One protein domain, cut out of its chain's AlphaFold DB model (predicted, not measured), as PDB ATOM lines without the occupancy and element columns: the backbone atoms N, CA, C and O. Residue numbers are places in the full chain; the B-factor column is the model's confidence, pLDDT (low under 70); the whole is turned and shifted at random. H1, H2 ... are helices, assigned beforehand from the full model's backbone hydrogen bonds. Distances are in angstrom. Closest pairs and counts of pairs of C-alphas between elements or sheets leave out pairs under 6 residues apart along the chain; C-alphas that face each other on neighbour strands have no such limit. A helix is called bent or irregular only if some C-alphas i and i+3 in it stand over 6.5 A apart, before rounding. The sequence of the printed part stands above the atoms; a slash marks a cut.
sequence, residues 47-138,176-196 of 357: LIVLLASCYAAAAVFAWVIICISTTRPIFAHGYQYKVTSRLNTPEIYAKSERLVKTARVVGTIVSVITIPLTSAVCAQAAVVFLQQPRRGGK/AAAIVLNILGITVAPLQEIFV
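This is residues 47 to 138 and 176 to 196 of the 357 residues of an uncharacterized protein of Ophiocordyceps australis (UniProt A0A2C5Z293). Picture a rod of three helices in which the long helix H2 is the spine: H1 folds back on it as a helical hairpin, and H3 packs on a part of H2, with H1 and H3 apart from each other. H2 has a kink near residue 114; residues 127 to 138 stick out at one end of the rod and the loop residues 82 to 88 at the other. There are 113 residues printed, with three named helices in the order H1, H2, H3 and no named strand, an all-helix class. The whole is extended, with a radius of gyration of the C-alphas of 20.4 A, and it spans 76 by 29 by 23 A.

Start with H1, residues 47 to 71, and go on through the long link to H2, residues 89 to 131; the two form a helical hairpin. They touch, and their closest C-alphas are those of Ala 62 and Ala 103, 4.8 A apart. Their lines stand at a shallow tilt of 34.9 degrees, only just short of steep, and they run opposite ways. Past the cut comes H3, residues 176 to 195, which touches H2 at residues 108 to 122 alone; the closest C-alphas are those of Thr 114 and Gly 185, 6.1 A apart. H2 and H3 run opposite ways at a shallow tilt of 16 degrees. H1 and H3 are apart. In the backbones, O i to N i+4 pairs are within hydrogen-bond range in 20 of 21 cases in H1, 36 of 39 in H2 and 14 of 16 in H3.

Find C-alpha 47 at (50.175, -16.165, 44.927); from there H1 runs 36.8 A to C-alpha 71. H2 begins at C-alpha 89, at (13.862, -41.112, 50.779), and runs 60.7 A to C-alpha 131. Near residue 114 look for its kink of 42 degrees; H2 is neither bent nor irregular, but only just, with C-alphas 112 and 115 6.5 A apart. H3 runs 27.4 A to C-alpha 195 at (37.920, -46.347, 33.826). It has a kink of 33 degrees near residue 189, and it too is neither bent nor irregular, but only just: C-alphas 186 and 189 are 6.5 A apart.

The two C-alphas farthest apart are those of Thr 84 and Gly 137, at 76.2 A. The link from H1 to H2 is long, 17 residues. Residues 139 to 175 are not printed, and C-alphas 138 and 176 are 18.4 A apart across the cut. The mean pLDDT of the printed part is 73.7; look for values under 70 at residues 69 to 95, 133 to 138 and 195 to 196.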
ATOM      1  N   LEU A  47      51.336 -15.930  45.778       80.94
ATOM      2  CA  LEU A  47      50.175 -16.165  44.927       80.94
ATOM      3  C   LEU A  47      50.216 -17.546  44.261       80.94
ATOM      4  O   LEU A  47      49.196 -18.227  44.227       80.94
ATOM      5  N   ILE A  48      51.376 -18.005  43.780       82.75
ATOM      6  CA  ILE A  48      51.480 -19.335  43.155       82.75
ATOM      7  C   ILE A  48      51.310 -20.442  44.187       82.75
ATOM      8  O   ILE A  48      50.659 -21.445  43.903       82.75
ATOM      9  N   VAL A  49      51.827 -20.242  45.400       83.38
ATOM     10  CA  VAL A  49      51.621 -21.181  46.510       83.38
ATOM     11  C   VAL A  49      50.136 -21.252  46.879       83.38
ATOM     12  O   VAL A  49      49.604 -22.345  47.058       83.38
ATOM     13  N   LEU A  50      49.442 -20.110  46.916       86.56
ATOM     14  CA  LEU A  50      48.003 -20.050  47.174       86.56
ATOM     15  C   LEU A  50      47.193 -20.740  46.067       86.56
ATOM     16  O   LEU A  50      46.312 -21.545  46.372       86.56
ATOM     17  N   LEU A  51      47.509 -20.489  44.793       85.62
ATOM     18  CA  LEU A  51      46.855 -21.152  43.660       85.62
ATOM     19  C   LEU A  51      47.092 -22.666  43.671       85.62
ATOM     20  O   LEU A  51      46.146 -23.433  43.490       85.62
ATOM     21  N   ALA A  52      48.324 -23.104  43.937       85.25
ATOM     22  CA  ALA A  52      48.665 -24.519  44.058       85.25
ATOM     23  C   ALA A  52      47.941 -25.182  45.241       85.25
ATOM     24  O   ALA A  52      47.439 -26.297  45.110       85.25
ATOM     25  N   SER A  53      47.823 -24.485  46.374       86.75
ATOM     26  CA  SER A  53      47.064 -24.962  47.534       86.75
ATOM     27  C   SER A  53      45.570 -25.088  47.227       86.75
ATOM     28  O   SER A  53      44.952 -26.084  47.597       86.75
ATOM     29  N   CYS A  54      44.983 -24.102  46.547       88.00
ATOM     30  CA  CYS A  54      43.571 -24.121  46.163       88.00
ATOM     31  C   CYS A  54      43.281 -25.265  45.174       88.00
ATOM     32  O   CYS A  54      42.315 -26.011  45.340       88.00
ATOM     33  N   TYR A  55      44.181 -25.471  44.208       88.62
ATOM     34  CA  TYR A  55      44.146 -26.610  43.293       88.62
ATOM     35  C   TYR A  55      44.205 -27.951  44.032       88.62
ATOM     36  O   TYR A  55      43.365 -28.818  43.792       88.62
ATOM     37  N   ALA A  56      45.156 -28.114  44.955       86.62
ATOM     38  CA  ALA A  56      45.303 -29.344  45.724       86.62
ATOM     39  C   ALA A  56      44.043 -29.639  46.551       86.62
ATOM     40  O   ALA A  56      43.562 -30.770  46.553       86.62
ATOM     41  N   ALA A  57      43.459 -28.620  47.190       88.12
ATOM     42  CA  ALA A  57      42.213 -28.761  47.937       88.12
ATOM     43  C   ALA A  57      41.043 -29.204  47.039       88.12
ATOM     44  O   ALA A  57      40.317 -30.134  47.393       88.12
ATOM     45  N   ALA A  58      40.885 -28.594  45.859       85.81
ATOM     46  CA  ALA A  58      39.835 -28.954  44.905       85.81
ATOM     47  C   ALA A  58      40.014 -30.375  44.336       85.81
ATOM     48  O   ALA A  58      39.043 -31.127  44.225       85.81
ATOM     49  N   ALA A  59      41.253 -30.768  44.028       85.56
ATOM     50  CA  ALA A  59      41.581 -32.103  43.537       85.56
ATOM     51  C   ALA A  59      41.313 -33.184  44.598       85.56
ATOM     52  O   ALA A  59      40.666 -34.192  44.307       85.56
ATOM     53  N   VAL A  60      41.750 -32.950  45.841       88.12
ATOM     54  CA  VAL A  60      41.487 -33.853  46.972       88.12
ATOM     55  C   VAL A  60      39.990 -33.950  47.239       88.12
ATOM     56  O   VAL A  60      39.486 -35.053  47.425       88.12
ATOM     57  N   PHE A  61      39.257 -32.834  47.197       87.25
ATOM     58  CA  PHE A  61      37.805 -32.838  47.359       87.25
ATOM     59  C   PHE A  61      37.115 -33.733  46.319       87.25
ATOM     60  O   PHE A  61      36.360 -34.631  46.693       87.25
ATOM     61  N   ALA A  62      37.405 -33.543  45.028       84.44
ATOM     62  CA  ALA A  62      36.810 -34.356  43.967       84.44
ATOM     63  C   ALA A  62      37.153 -35.848  44.136       84.44
ATOM     64  O   ALA A  62      36.269 -36.702  44.042       84.44
ATOM     65  N   TRP A  63      38.411 -36.160  44.454       85.12
ATOM     66  CA  TRP A  63      38.871 -37.533  44.654       85.12
ATOM     67  C   TRP A  63      38.203 -38.215  45.855       85.12
ATOM     68  O   TRP A  63      37.679 -39.320  45.724       85.12
ATOM     69  N   VAL A  64      38.141 -37.538  47.007       85.62
ATOM     70  CA  VAL A  64      37.495 -38.056  48.222       85.62
ATOM     71  C   VAL A  64      36.019 -38.346  47.969       85.62
ATOM     72  O   VAL A  64      35.528 -39.404  48.362       85.62
ATOM     73  N   ILE A  65      35.311 -37.450  47.279       81.81
ATOM     74  CA  ILE A  65      33.896 -37.650  46.959       81.81
ATOM     75  C   ILE A  65      33.701 -38.873  46.057       81.81
ATOM     76  O   ILE A  65      32.812 -39.682  46.328       81.81
ATOM     77  N   ILE A  66      34.552 -39.058  45.042       79.69
ATOM     78  CA  ILE A  66      34.500 -40.236  44.164       79.69
ATOM     79  C   ILE A  66      34.756 -41.515  44.974       79.69
ATOM     80  O   ILE A  66      33.946 -42.438  44.905       79.69
ATOM     81  N   CYS A  67      35.800 -41.557  45.808       79.81
ATOM     82  CA  CYS A  67      36.119 -42.713  46.657       79.81
ATOM     83  C   CYS A  67      35.026 -43.044  47.681       79.81
ATOM     84  O   CYS A  67      34.759 -44.210  47.955       79.81
ATOM     85  N   ILE A  68      34.366 -42.039  48.258       78.06
ATOM     86  CA  ILE A  68      33.221 -42.283  49.143       78.06
ATOM     87  C   ILE A  68      32.057 -42.845  48.323       78.06
ATOM     88  O   ILE A  68      31.437 -43.825  48.733       78.06
ATOM     89  N   SER A  69      31.803 -42.275  47.142       68.88
ATOM     90  CA  SER A  69      30.677 -42.649  46.282       68.88
ATOM     91  C   SER A  69      30.755 -44.055  45.684       68.88
ATOM     92  O   SER A  69      29.736 -44.529  45.191       68.88
ATOM     93  N   THR A  70      31.912 -44.729  45.726       69.94
ATOM     94  CA  THR A  70      32.043 -46.144  45.327       69.94
ATOM     95  C   THR A  70      31.623 -47.115  46.428       69.94
ATOM     96  O   THR A  70      31.264 -48.251  46.132       69.94
ATOM     97  N   THR A  71      31.666 -46.688  47.693       66.50
ATOM     98  CA  THR A  71      31.355 -47.545  48.850       66.50
ATOM     99  C   THR A  71      29.981 -47.253  49.440       66.50
ATOM    100  O   THR A  71      29.327 -48.164  49.949       66.50
ATOM    101  N   ARG A  72      29.513 -46.000  49.367       63.44
ATOM    102  CA  ARG A  72      28.205 -45.579  49.885       63.44
ATOM    103  C   ARG A  72      27.727 -44.261  49.261       63.44
ATOM    104  O   ARG A  72      28.544 -43.396  48.947       63.44
ATOM    105  N   PRO A  73      26.409 -44.019  49.170       63.97
ATOM    106  CA  PRO A  73      25.900 -42.669  48.952       63.97
ATOM    107  C   PRO A  73      26.313 -41.773  50.132       63.97
ATOM    108  O   PRO A  73      26.168 -42.164  51.287       63.97
ATOM    109  N   ILE A  74      26.806 -40.564  49.853       61.19
ATOM    110  CA  ILE A  74      27.463 -39.664  50.830       61.19
ATOM    111  C   ILE A  74      26.588 -39.352  52.058       61.19
ATOM    112  O   ILE A  74      27.107 -39.122  53.145       61.19
ATOM    113  N   PHE A  75      25.264 -39.380  51.896       59.03
ATOM    114  CA  PHE A  75      24.295 -39.057  52.946       59.03
ATOM    115  C   PHE A  75      23.452 -40.248  53.410       59.03
ATOM    116  O   PHE A  75      22.505 -40.061  54.169       59.03
ATOM    117  N   ALA A  76      23.767 -41.462  52.962       57.97
ATOM    118  CA  ALA A  76      23.025 -42.658  53.334       57.97
ATOM    119  C   ALA A  76      23.931 -43.653  54.065       57.97
ATOM    120  O   ALA A  76      25.103 -43.820  53.732       57.97
ATOM    121  N   HIS A  77      23.367 -44.376  55.034       53.44
ATOM    122  CA  HIS A  77      24.073 -45.445  55.754       53.44
ATOM    123  C   HIS A  77      24.425 -46.658  54.861       53.44
ATOM    124  O   HIS A  77      25.156 -47.545  55.286       53.44
ATOM    125  N   GLY A  78      23.949 -46.676  53.613       55.12
ATOM    126  CA  GLY A  78      24.308 -47.619  52.555       55.12
ATOM    127  C   GLY A  78      23.483 -47.346  51.294       55.12
ATOM    128  O   GLY A  78      22.645 -46.443  51.285       55.12
ATOM    129  N   TYR A  79      23.631 -48.157  50.243       54.28
ATOM    130  CA  TYR A  79      22.734 -48.145  49.066       54.28
ATOM    131  C   TYR A  79      21.319 -48.674  49.384       54.28
ATOM    132  O   TYR A  79      20.620 -49.204  48.525       54.28
ATOM    133  N   GLN A  80      20.902 -48.566  50.645       51.16
ATOM    134  CA  GLN A  80      19.695 -49.162  51.180       51.16
ATOM    135  C   GLN A  80      18.477 -48.311  50.853       51.16
ATOM    136  O   GLN A  80      18.138 -47.385  51.588       51.16
ATOM    137  N   TYR A  81      17.783 -48.662  49.776       48.38
ATOM    138  CA  TYR A  81      16.470 -48.102  49.497       48.38
ATOM    139  C   TYR A  81      15.451 -48.672  50.501       48.38
ATOM    140  O   TYR A  81      14.930 -49.774  50.327       48.38
ATOM    141  N   LYS A  82      15.195 -47.947  51.601       44.16
ATOM    142  CA  LYS A  82      14.116 -48.276  52.546       44.16
ATOM    143  C   LYS A  82      12.771 -47.891  51.923       44.16
ATOM    144  O   LYS A  82      12.354 -46.741  51.989       44.16
ATOM    145  N   VAL A  83      12.094 -48.874  51.329       48.50
ATOM    146  CA  VAL A  83      10.754 -48.737  50.718       48.50
ATOM    147  C   VAL A  83       9.683 -48.333  51.747       48.50
ATOM    148  O   VAL A  83       8.636 -47.812  51.383       48.50
ATOM    149  N   THR A  84       9.939 -48.522  53.045       42.88
ATOM    150  CA  THR A  84       8.930 -48.382  54.106       42.88
ATOM    151  C   THR A  84       8.490 -46.951  54.412       42.88
ATOM    152  O   THR A  84       7.534 -46.766  55.155       42.88
ATOM    153  N   SER A  85       9.117 -45.922  53.840       38.91
ATOM    154  CA  SER A  85       8.739 -44.534  54.119       38.91
ATOM    155  C   SER A  85       8.805 -43.667  52.862       38.91
ATOM    156  O   SER A  85       9.858 -43.114  52.540       38.91
ATOM    157  N   ARG A  86       7.653 -43.503  52.189       41.62
ATOM    158  CA  ARG A  86       7.426 -42.586  51.047       41.62
ATOM    159  C   ARG A  86       7.774 -41.113  51.336       41.62
ATOM    160  O   ARG A  86       7.811 -40.316  50.412       41.62
ATOM    161  N   LEU A  87       8.029 -40.740  52.591       43.19
ATOM    162  CA  LEU A  87       8.092 -39.337  53.014       43.19
ATOM    163  C   LEU A  87       9.501 -38.721  53.080       43.19
ATOM    164  O   LEU A  87       9.583 -37.504  53.098       43.19
ATOM    165  N   ASN A  88      10.599 -39.493  53.082       45.88
ATOM    166  CA  ASN A  88      11.949 -38.924  53.320       45.88
ATOM    167  C   ASN A  88      13.089 -39.491  52.454       45.88
ATOM    168  O   ASN A  88      14.240 -39.076  52.586       45.88
ATOM    169  N   THR A  89      12.818 -40.452  51.572       53.56
ATOM    170  CA  THR A  89      13.862 -41.112  50.779       53.56
ATOM    171  C   THR A  89      14.320 -40.360  49.518       53.56
ATOM    172  O   THR A  89      15.522 -40.405  49.259       53.56
ATOM    173  N   PRO A  90      13.493 -39.628  48.739       59.00
ATOM    174  CA  PRO A  90      13.960 -39.079  47.461       59.00
ATOM    175  C   PRO A  90      14.970 -37.930  47.620       59.00
ATOM    176  O   PRO A  90      15.899 -37.812  46.819       59.00
ATOM    177  N   GLU A  91      14.854 -37.114  48.670       62.47
ATOM    178  CA  GLU A  91      15.685 -35.915  48.835       62.47
ATOM    179  C   GLU A  91      17.155 -36.244  49.146       62.47
ATOM    180  O   GLU A  91      18.069 -35.633  48.589       62.47
ATOM    181  N   ILE A  92      17.405 -37.257  49.981       62.12
ATOM    182  CA  ILE A  92      18.760 -37.663  50.390       62.12
ATOM    183  C   ILE A  92      19.541 -38.221  49.190       62.12
ATOM    184  O   ILE A  92      20.710 -37.871  48.981       62.12
ATOM    185  N   TYR A  93      18.885 -39.037  48.360       63.53
ATOM    186  CA  TYR A  93      19.485 -39.578  47.142       63.53
ATOM    187  C   TYR A  93      19.697 -38.492  46.086       63.53
ATOM    188  O   TYR A  93      20.808 -38.388  45.560       63.53
ATOM    189  N   ALA A  94      18.718 -37.610  45.860       66.06
ATOM    190  CA  ALA A  94      18.864 -36.481  44.938       66.06
ATOM    191  C   ALA A  94      20.008 -35.538  45.353       66.06
ATOM    192  O   ALA A  94      20.779 -35.066  44.513       66.06
ATOM    193  N   LYS A  95      20.177 -35.291  46.657       68.81
ATOM    194  CA  LYS A  95      21.283 -34.486  47.193       68.81
ATOM    195  C   LYS A  95      22.637 -35.169  46.997       68.81
ATOM    196  O   LYS A  95      23.604 -34.504  46.629       68.81
ATOM    197  N   SER A  96      22.707 -36.488  47.189       70.31
ATOM    198  CA  SER A  96      23.931 -37.255  46.929       70.31
ATOM    199  C   SER A  96      24.316 -37.256  45.444       70.31
ATOM    200  O   SER A  96      25.483 -37.068  45.115       70.31
ATOM    201  N   GLU A  97      23.338 -37.356  44.540       71.19
ATOM    202  CA  GLU A  97      23.570 -37.301  43.097       71.19
ATOM    203  C   GLU A  97      24.064 -35.914  42.664       71.19
ATOM    204  O   GLU A  97      25.007 -35.800  41.881       71.19
ATOM    205  N   ARG A  98      23.489 -34.842  43.229       77.38
ATOM    206  CA  ARG A  98      23.974 -33.468  43.022       77.38
ATOM    207  C   ARG A  98      25.414 -33.290  43.511       77.38
ATOM    208  O   ARG A  98      26.194 -32.623  42.832       77.38
ATOM    209  N   LEU A  99      25.795 -33.903  44.634       78.75
ATOM    210  CA  LEU A  99      27.185 -33.879  45.111       78.75
ATOM    211  C   LEU A  99      28.150 -34.618  44.181       78.75
ATOM    212  O   LEU A  99      29.240 -34.126  43.911       78.75
ATOM    213  N   VAL A 100      27.755 -35.772  43.647       79.50
ATOM    214  CA  VAL A 100      28.591 -36.504  42.683       79.50
ATOM    215  C   VAL A 100      28.729 -35.715  41.377       79.50
ATOM    216  O   VAL A 100      29.830 -35.600  40.837       79.50
ATOM    217  N   LYS A 101      27.641 -35.103  40.889       79.06
ATOM    218  CA  LYS A 101      27.674 -34.223  39.709       79.06
ATOM    219  C   LYS A 101      28.589 -33.019  39.930       79.06
ATOM    220  O   LYS A 101      29.423 -32.729  39.078       79.06
ATOM    221  N   THR A 102      28.480 -32.348  41.076       82.62
ATOM    222  CA  THR A 102      29.343 -31.199  41.402       82.62
ATOM    223  C   THR A 102      30.804 -31.603  41.552       82.62
ATOM    224  O   THR A 102      31.657 -30.937  40.976       82.62
ATOM    225  N   ALA A 103      31.115 -32.721  42.213       83.19
ATOM    226  CA  ALA A 103      32.484 -33.233  42.288       83.19
ATOM    227  C   ALA A 103      33.076 -33.535  40.903       83.19
ATOM    228  O   ALA A 103      34.251 -33.260  40.671       83.19
ATOM    229  N   ARG A 104      32.263 -34.022  39.955       78.62
ATOM    230  CA  ARG A 104      32.703 -34.218  38.568       78.62
ATOM    231  C   ARG A 104      33.021 -32.897  37.876       78.62
ATOM    232  O   ARG A 104      34.069 -32.795  37.252       78.62
ATOM    233  N   VAL A 105      32.154 -31.893  38.010       83.50
ATOM    234  CA  VAL A 105      32.395 -30.553  37.446       83.50
ATOM    235  C   VAL A 105      33.651 -29.924  38.053       83.50
ATOM    236  O   VAL A 105      34.462 -29.344  37.341       83.50
ATOM    237  N   VAL A 106      33.866 -30.079  39.361       84.44
ATOM    238  CA  VAL A 106      35.108 -29.632  40.006       84.44
ATOM    239  C   VAL A 106      36.309 -30.394  39.442       84.44
ATOM    240  O   VAL A 106      37.309 -29.772  39.110       84.44
ATOM    241  N   GLY A 107      36.205 -31.713  39.255       83.44
ATOM    242  CA  GLY A 107      37.254 -32.531  38.641       83.44
ATOM    243  C   GLY A 107      37.612 -32.108  37.212       83.44
ATOM    244  O   GLY A 107      38.795 -32.039  36.878       83.44
ATOM    245  N   THR A 108      36.628 -31.750  36.380       83.19
ATOM    246  CA  THR A 108      36.882 -31.249  35.017       83.19
ATOM    247  C   THR A 108      37.490 -29.848  35.021       83.19
ATOM    248  O   THR A 108      38.392 -29.566  34.239       83.19
ATOM    249  N   ILE A 109      37.064 -28.967  35.928       84.94
ATOM    250  CA  ILE A 109      37.693 -27.649  36.097       84.94
ATOM    251  C   ILE A 109      39.156 -27.813  36.532       84.94
ATOM    252  O   ILE A 109      40.048 -27.173  35.977       84.94
ATOM    253  N   VAL A 110      39.417 -28.709  37.488       85.56
ATOM    254  CA  VAL A 110      40.768 -29.043  37.956       85.56
ATOM    255  C   VAL A 110      41.619 -29.577  36.803       85.56
ATOM    256  O   VAL A 110      42.759 -29.136  36.657       85.56
ATOM    257  N   SER A 111      41.095 -30.453  35.940       82.44
ATOM    258  CA  SER A 111      41.870 -30.967  34.802       82.44
ATOM    259  C   SER A 111      42.252 -29.865  33.809       82.44
ATOM    260  O   SER A 111      43.417 -29.778  33.420       82.44
ATOM    261  N   VAL A 112      41.329 -28.953  33.485       85.38
ATOM    262  CA  VAL A 112      41.592 -27.811  32.592       85.38
ATOM    263  C   VAL A 112      42.621 -26.851  33.195       85.38
ATOM    264  O   VAL A 112      43.526 -26.395  32.498       85.38
ATOM    265  N   ILE A 113      42.528 -26.571  34.500       85.50
ATOM    266  CA  ILE A 113      43.447 -25.662  35.208       85.50
ATOM    267  C   ILE A 113      44.823 -26.300  35.442       85.50
ATOM    268  O   ILE A 113      45.806 -25.579  35.622       85.50
ATOM    269  N   THR A 114      44.933 -27.632  35.390       85.44
ATOM    270  CA  THR A 114      46.201 -28.336  35.629       85.44
ATOM    271  C   THR A 114      47.291 -27.828  34.682       85.44
ATOM    272  O   THR A 114      48.337 -27.413  35.157       85.44
ATOM    273  N   ILE A 115      47.035 -27.742  33.374       82.75
ATOM    274  CA  ILE A 115      48.042 -27.339  32.369       82.75
ATOM    275  C   ILE A 115      48.615 -25.919  32.601       82.75
ATOM    276  O   ILE A 115      49.841 -25.764  32.651       82.75
ATOM    277  N   PRO A 116      47.801 -24.853  32.738       84.12
ATOM    278  CA  PRO A 116      48.339 -23.517  32.993       84.12
ATOM    279  C   PRO A 116      49.015 -23.414  34.366       84.12
ATOM    280  O   PRO A 116      50.039 -22.737  34.489       84.12
ATOM    281  N   LEU A 117      48.500 -24.108  35.387       83.88
ATOM    282  CA  LEU A 117      49.064 -24.079  36.734       83.88
ATOM    283  C   LEU A 117      50.419 -24.791  36.806       83.88
ATOM    284  O   LEU A 117      51.372 -24.231  37.348       83.88
ATOM    285  N   THR A 118      50.540 -25.992  36.233       83.88
ATOM    286  CA  THR A 118      51.809 -26.730  36.188       83.88
ATOM    287  C   THR A 118      52.867 -25.946  35.426       83.88
ATOM    288  O   THR A 118      54.008 -25.865  35.879       83.88
ATOM    289  N   SER A 119      52.490 -25.301  34.318       83.62
ATOM    290  CA  SER A 119      53.376 -24.431  33.543       83.62
ATOM    291  C   SER A 119      53.858 -23.224  34.356       83.62
ATOM    292  O   SER A 119      55.053 -22.922  34.358       83.62
ATOM    293  N   ALA A 120      52.965 -22.571  35.110       83.75
ATOM    294  CA  ALA A 120      53.313 -21.440  35.972       83.75
ATOM    295  C   ALA A 120      54.229 -21.846  37.143       83.75
ATOM    296  O   ALA A 120      55.219 -21.165  37.423       83.75
ATOM    297  N   VAL A 121      53.951 -22.985  37.786       83.94
ATOM    298  CA  VAL A 121      54.788 -23.547  38.859       83.94
ATOM    299  C   VAL A 121      56.167 -23.936  38.323       83.94
ATOM    300  O   VAL A 121      57.178 -23.591  38.934       83.94
ATOM    301  N   CYS A 122      56.235 -24.592  37.160       82.06
ATOM    302  CA  CYS A 122      57.503 -24.942  36.521       82.06
ATOM    303  C   CYS A 122      58.300 -23.692  36.127       82.06
ATOM    304  O   CYS A 122      59.508 -23.660  36.331       82.06
ATOM    305  N   ALA A 123      57.649 -22.635  35.636       81.88
ATOM    306  CA  ALA A 123      58.325 -21.381  35.309       81.88
ATOM    307  C   ALA A 123      58.949 -20.711  36.546       81.88
ATOM    308  O   ALA A 123      60.091 -20.263  36.488       81.88
ATOM    309  N   GLN A 124      58.257 -20.687  37.689       81.00
ATOM    310  CA  GLN A 124      58.837 -20.139  38.923       81.00
ATOM    311  C   GLN A 124      59.928 -21.029  39.513       81.00
ATOM    312  O   GLN A 124      60.975 -20.537  39.934       81.00
ATOM    313  N   ALA A 125      59.717 -22.343  39.515       79.38
ATOM    314  CA  ALA A 125      60.706 -23.281  40.022       79.38
ATOM    315  C   ALA A 125      61.972 -23.310  39.144       79.38
ATOM    316  O   ALA A 125      63.071 -23.484  39.668       79.38
ATOM    317  N   ALA A 126      61.841 -23.052  37.837       80.62
ATOM    318  CA  ALA A 126      62.960 -22.849  36.922       80.62
ATOM    319  C   ALA A 126      63.822 -21.650  37.342       80.62
ATOM    320  O   ALA A 126      65.042 -21.777  37.401       80.62
ATOM    321  N   VAL A 127      63.210 -20.516  37.697       77.12
ATOM    322  CA  VAL A 127      63.936 -19.319  38.159       77.12
ATOM    323  C   VAL A 127      64.732 -19.616  39.430       77.12
ATOM    324  O   VAL A 127      65.933 -19.356  39.473       77.12
ATOM    325  N   VAL A 128      64.105 -20.245  40.428       76.38
ATOM    326  CA  VAL A 128      64.784 -20.618  41.683       76.38
ATOM    327  C   VAL A 128      65.919 -21.611  41.421       76.38
ATOM    328  O   VAL A 128      67.014 -21.462  41.959       76.38
ATOM    329  N   PHE A 129      65.700 -22.596  40.546       76.31
ATOM    330  CA  PHE A 129      66.717 -23.579  40.174       76.31
ATOM    331  C   PHE A 129      67.933 -22.952  39.479       76.31
ATOM    332  O   PHE A 129      69.055 -23.421  39.673       76.31
ATOM    333  N   LEU A 130      67.725 -21.906  38.675       76.06
ATOM    334  CA  LEU A 130      68.800 -21.158  38.020       76.06
ATOM    335  C   LEU A 130      69.556 -20.245  38.995       76.06
ATOM    336  O   LEU A 130      70.756 -20.047  38.825       76.06
ATOM    337  N   GLN A 131      68.870 -19.723  40.014       75.88
ATOM    338  CA  GLN A 131      69.440 -18.815  41.012       75.88
ATOM    339  C   GLN A 131      70.160 -19.536  42.166       75.88
ATOM    340  O   GLN A 131      70.989 -18.929  42.840       75.88
ATOM    341  N   GLN A 132      69.874 -20.819  42.420       71.38
ATOM    342  CA  GLN A 132      70.398 -21.522  43.592       71.38
ATOM    343  C   GLN A 132      71.881 -21.931  43.433       71.38
ATOM    344  O   GLN A 132      72.211 -22.728  42.545       71.38
ATOM    345  N   PRO A 133      72.792 -21.479  44.323       62.53
ATOM    346  CA  PRO A 133      74.198 -21.876  44.286       62.53
ATOM    347  C   PRO A 133      74.341 -23.381  44.539       62.53
ATOM    348  O   PRO A 133      73.977 -23.897  45.598       62.53
ATOM    349  N   ARG A 134      74.879 -24.127  43.567       65.12
ATOM    350  CA  ARG A 134      75.120 -25.566  43.736       65.12
ATOM    351  C   ARG A 134      76.340 -25.813  44.617       65.12
ATOM    352  O   ARG A 134      77.438 -25.374  44.289       65.12
ATOM    353  N   ARG A 135      76.172 -26.673  45.630       52.44
ATOM    354  CA  ARG A 135      77.214 -27.206  46.542       52.44
ATOM    355  C   ARG A 135      78.390 -27.957  45.867       52.44
ATOM    356  O   ARG A 135      79.178 -28.581  46.560       52.44
ATOM    357  N   GLY A 136      78.525 -27.908  44.539       60.16
ATOM    358  CA  GLY A 136      79.566 -28.605  43.769       60.16
ATOM    359  C   GLY A 136      80.057 -27.863  42.519       60.16
ATOM    360  O   GLY A 136      80.528 -28.511  41.589       60.16
ATOM    361  N   GLY A 137      79.887 -26.536  42.437       54.66
ATOM    362  CA  GLY A 137      80.544 -25.677  41.434       54.66
ATOM    363  C   GLY A 137      80.056 -25.774  39.978       54.66
ATOM    364  O   GLY A 137      80.434 -24.947  39.159       54.66
ATOM    365  N   LYS A 138      79.196 -26.736  39.626       59.62
ATOM    366  CA  LYS A 138      78.623 -26.846  38.273       59.62
ATOM    367  C   LYS A 138      77.332 -26.033  38.161       59.62
ATOM    368  O   LYS A 138      76.245 -26.542  38.458       59.62
ATOM    369  N   ALA A 176      63.146 -33.071  33.562       78.38
ATOM    370  CA  ALA A 176      62.533 -34.393  33.674       78.38
ATOM    371  C   ALA A 176      61.296 -34.388  34.586       78.38
ATOM    372  O   ALA A 176      60.254 -34.914  34.208       78.38
ATOM    373  N   ALA A 177      61.394 -33.761  35.763       79.38
ATOM    374  CA  ALA A 177      60.273 -33.644  36.690       79.38
ATOM    375  C   ALA A 177      59.110 -32.838  36.085       79.38
ATOM    376  O   ALA A 177      57.962 -33.257  36.199       79.38
ATOM    377  N   ALA A 178      59.402 -31.735  35.386       80.94
ATOM    378  CA  ALA A 178      58.392 -30.925  34.705       80.94
ATOM    379  C   ALA A 178      57.671 -31.706  33.590       80.94
ATOM    380  O   ALA A 178      56.448 -31.643  33.488       80.94
ATOM    381  N   ILE A 179      58.402 -32.480  32.782       81.81
ATOM    382  CA  ILE A 179      57.812 -33.321  31.727       81.81
ATOM    383  C   ILE A 179      56.907 -34.398  32.339       81.81
ATOM    384  O   ILE A 179      55.759 -34.536  31.927       81.81
ATOM    385  N   VAL A 180      57.387 -35.121  33.358       83.06
ATOM    386  CA  VAL A 180      56.591 -36.151  34.049       83.06
ATOM    387  C   VAL A 180      55.314 -35.554  34.636       83.06
ATOM    388  O   VAL A 180      54.241 -36.133  34.494       83.06
ATOM    389  N   LEU A 181      55.407 -34.375  35.248       81.19
ATOM    390  CA  LEU A 181      54.274 -33.697  35.868       81.19
ATOM    391  C   LEU A 181      53.214 -33.262  34.836       81.19
ATOM    392  O   LEU A 181      52.021 -33.404  35.097       81.19
ATOM    393  N   ASN A 182      53.626 -32.812  33.646       80.75
ATOM    394  CA  ASN A 182      52.694 -32.511  32.554       80.75
ATOM    395  C   ASN A 182      52.066 -33.780  31.957       80.75
ATOM    396  O   ASN A 182      50.862 -33.802  31.716       80.75
ATOM    397  N   ILE A 183      52.840 -34.859  31.784       82.12
ATOM    398  CA  ILE A 183      52.309 -36.153  31.323       82.12
ATOM    399  C   ILE A 183      51.266 -36.686  32.312       82.12
ATOM    400  O   ILE A 183      50.187 -37.108  31.897       82.12
ATOM    401  N   LEU A 184      51.541 -36.628  33.618       81.12
ATOM    402  CA  LEU A 184      50.578 -37.008  34.654       81.12
ATOM    403  C   LEU A 184      49.313 -36.140  34.583       81.12
ATOM    404  O   LEU A 184      48.210 -36.676  34.578       81.12
ATOM    405  N   GLY A 185      49.448 -34.818  34.440       76.44
ATOM    406  CA  GLY A 185      48.299 -33.917  34.297       76.44
ATOM    407  C   GLY A 185      47.410 -34.230  33.087       76.44
ATOM    408  O   GLY A 185      46.187 -34.223  33.204       76.44
ATOM    409  N   ILE A 186      48.016 -34.562  31.942       78.19
ATOM    410  CA  ILE A 186      47.295 -34.894  30.701       78.19
ATOM    411  C   ILE A 186      46.646 -36.281  30.775       78.19
ATOM    412  O   ILE A 186      45.564 -36.477  30.236       78.19
ATOM    413  N   THR A 187      47.288 -37.250  31.431       79.06
ATOM    414  CA  THR A 187      46.814 -38.645  31.473       79.06
ATOM    415  C   THR A 187      45.700 -38.878  32.488       79.06
ATOM    416  O   THR A 187      44.845 -39.732  32.253       79.06
ATOM    417  N   VAL A 188      45.654 -38.117  33.585       78.25
ATOM    418  CA  VAL A 188      44.665 -38.317  34.658       78.25
ATOM    419  C   VAL A 188      43.221 -38.162  34.166       78.25
ATOM    420  O   VAL A 188      42.387 -39.001  34.497       78.25
ATOM    421  N   ALA A 189      42.917 -37.146  33.356       74.69
ATOM    422  CA  ALA A 189      41.557 -36.904  32.863       74.69
ATOM    423  C   ALA A 189      41.006 -38.021  31.942       74.69
ATOM    424  O   ALA A 189      39.944 -38.563  32.254       74.69
ATOM    425  N   PRO A 190      41.699 -38.438  30.865       72.19
ATOM    426  CA  PRO A 190      41.227 -39.525  30.009       72.19
ATOM    427  C   PRO A 190      41.223 -40.878  30.730       72.19
ATOM    428  O   PRO A 190      40.317 -41.676  30.511       72.19
ATOM    429  N   LEU A 191      42.177 -41.138  31.636       71.56
ATOM    430  CA  LEU A 191      42.142 -42.345  32.470       71.56
ATOM    431  C   LEU A 191      40.892 -42.369  33.358       71.56
ATOM    432  O   LEU A 191      40.234 -43.402  33.457       71.56
ATOM    433  N   GLN A 192      40.527 -41.243  33.971       70.50
ATOM    434  CA  GLN A 192      39.297 -41.159  34.756       70.50
ATOM    435  C   GLN A 192      38.049 -41.401  33.901       70.50
ATOM    436  O   GLN A 192      37.145 -42.097  34.348       70.50
ATOM    437  N   GLU A 193      37.986 -40.886  32.675       73.56
ATOM    438  CA  GLU A 193      36.818 -41.074  31.808       73.56
ATOM    439  C   GLU A 193      36.679 -42.516  31.295       73.56
ATOM    440  O   GLU A 193      35.579 -43.064  31.276       73.56
ATOM    441  N   ILE A 194      37.797 -43.161  30.946       72.75
ATOM    442  CA  ILE A 194      37.813 -44.542  30.440       72.75
ATOM    443  C   ILE A 194      37.489 -45.549  31.550       72.75
ATOM    444  O   ILE A 194      36.736 -46.496  31.327       72.75
ATOM    445  N   PHE A 195      38.063 -45.372  32.743       68.94
ATOM    446  CA  PHE A 195      37.920 -46.347  33.826       68.94
ATOM    447  C   PHE A 195      36.688 -46.115  34.703       68.94
ATOM    448  O   PHE A 195      36.207 -47.058  35.335       68.94
ATOM    449  N   VAL A 196      36.151 -44.893  34.756       64.56
ATOM    450  CA  VAL A 196      35.034 -44.564  35.646       64.56
ATOM    451  C   VAL A 196      33.727 -44.487  34.856       64.56
ATOM    452  O   VAL A 196      33.244 -43.418  34.486       64.56
TER     453      VAL A 196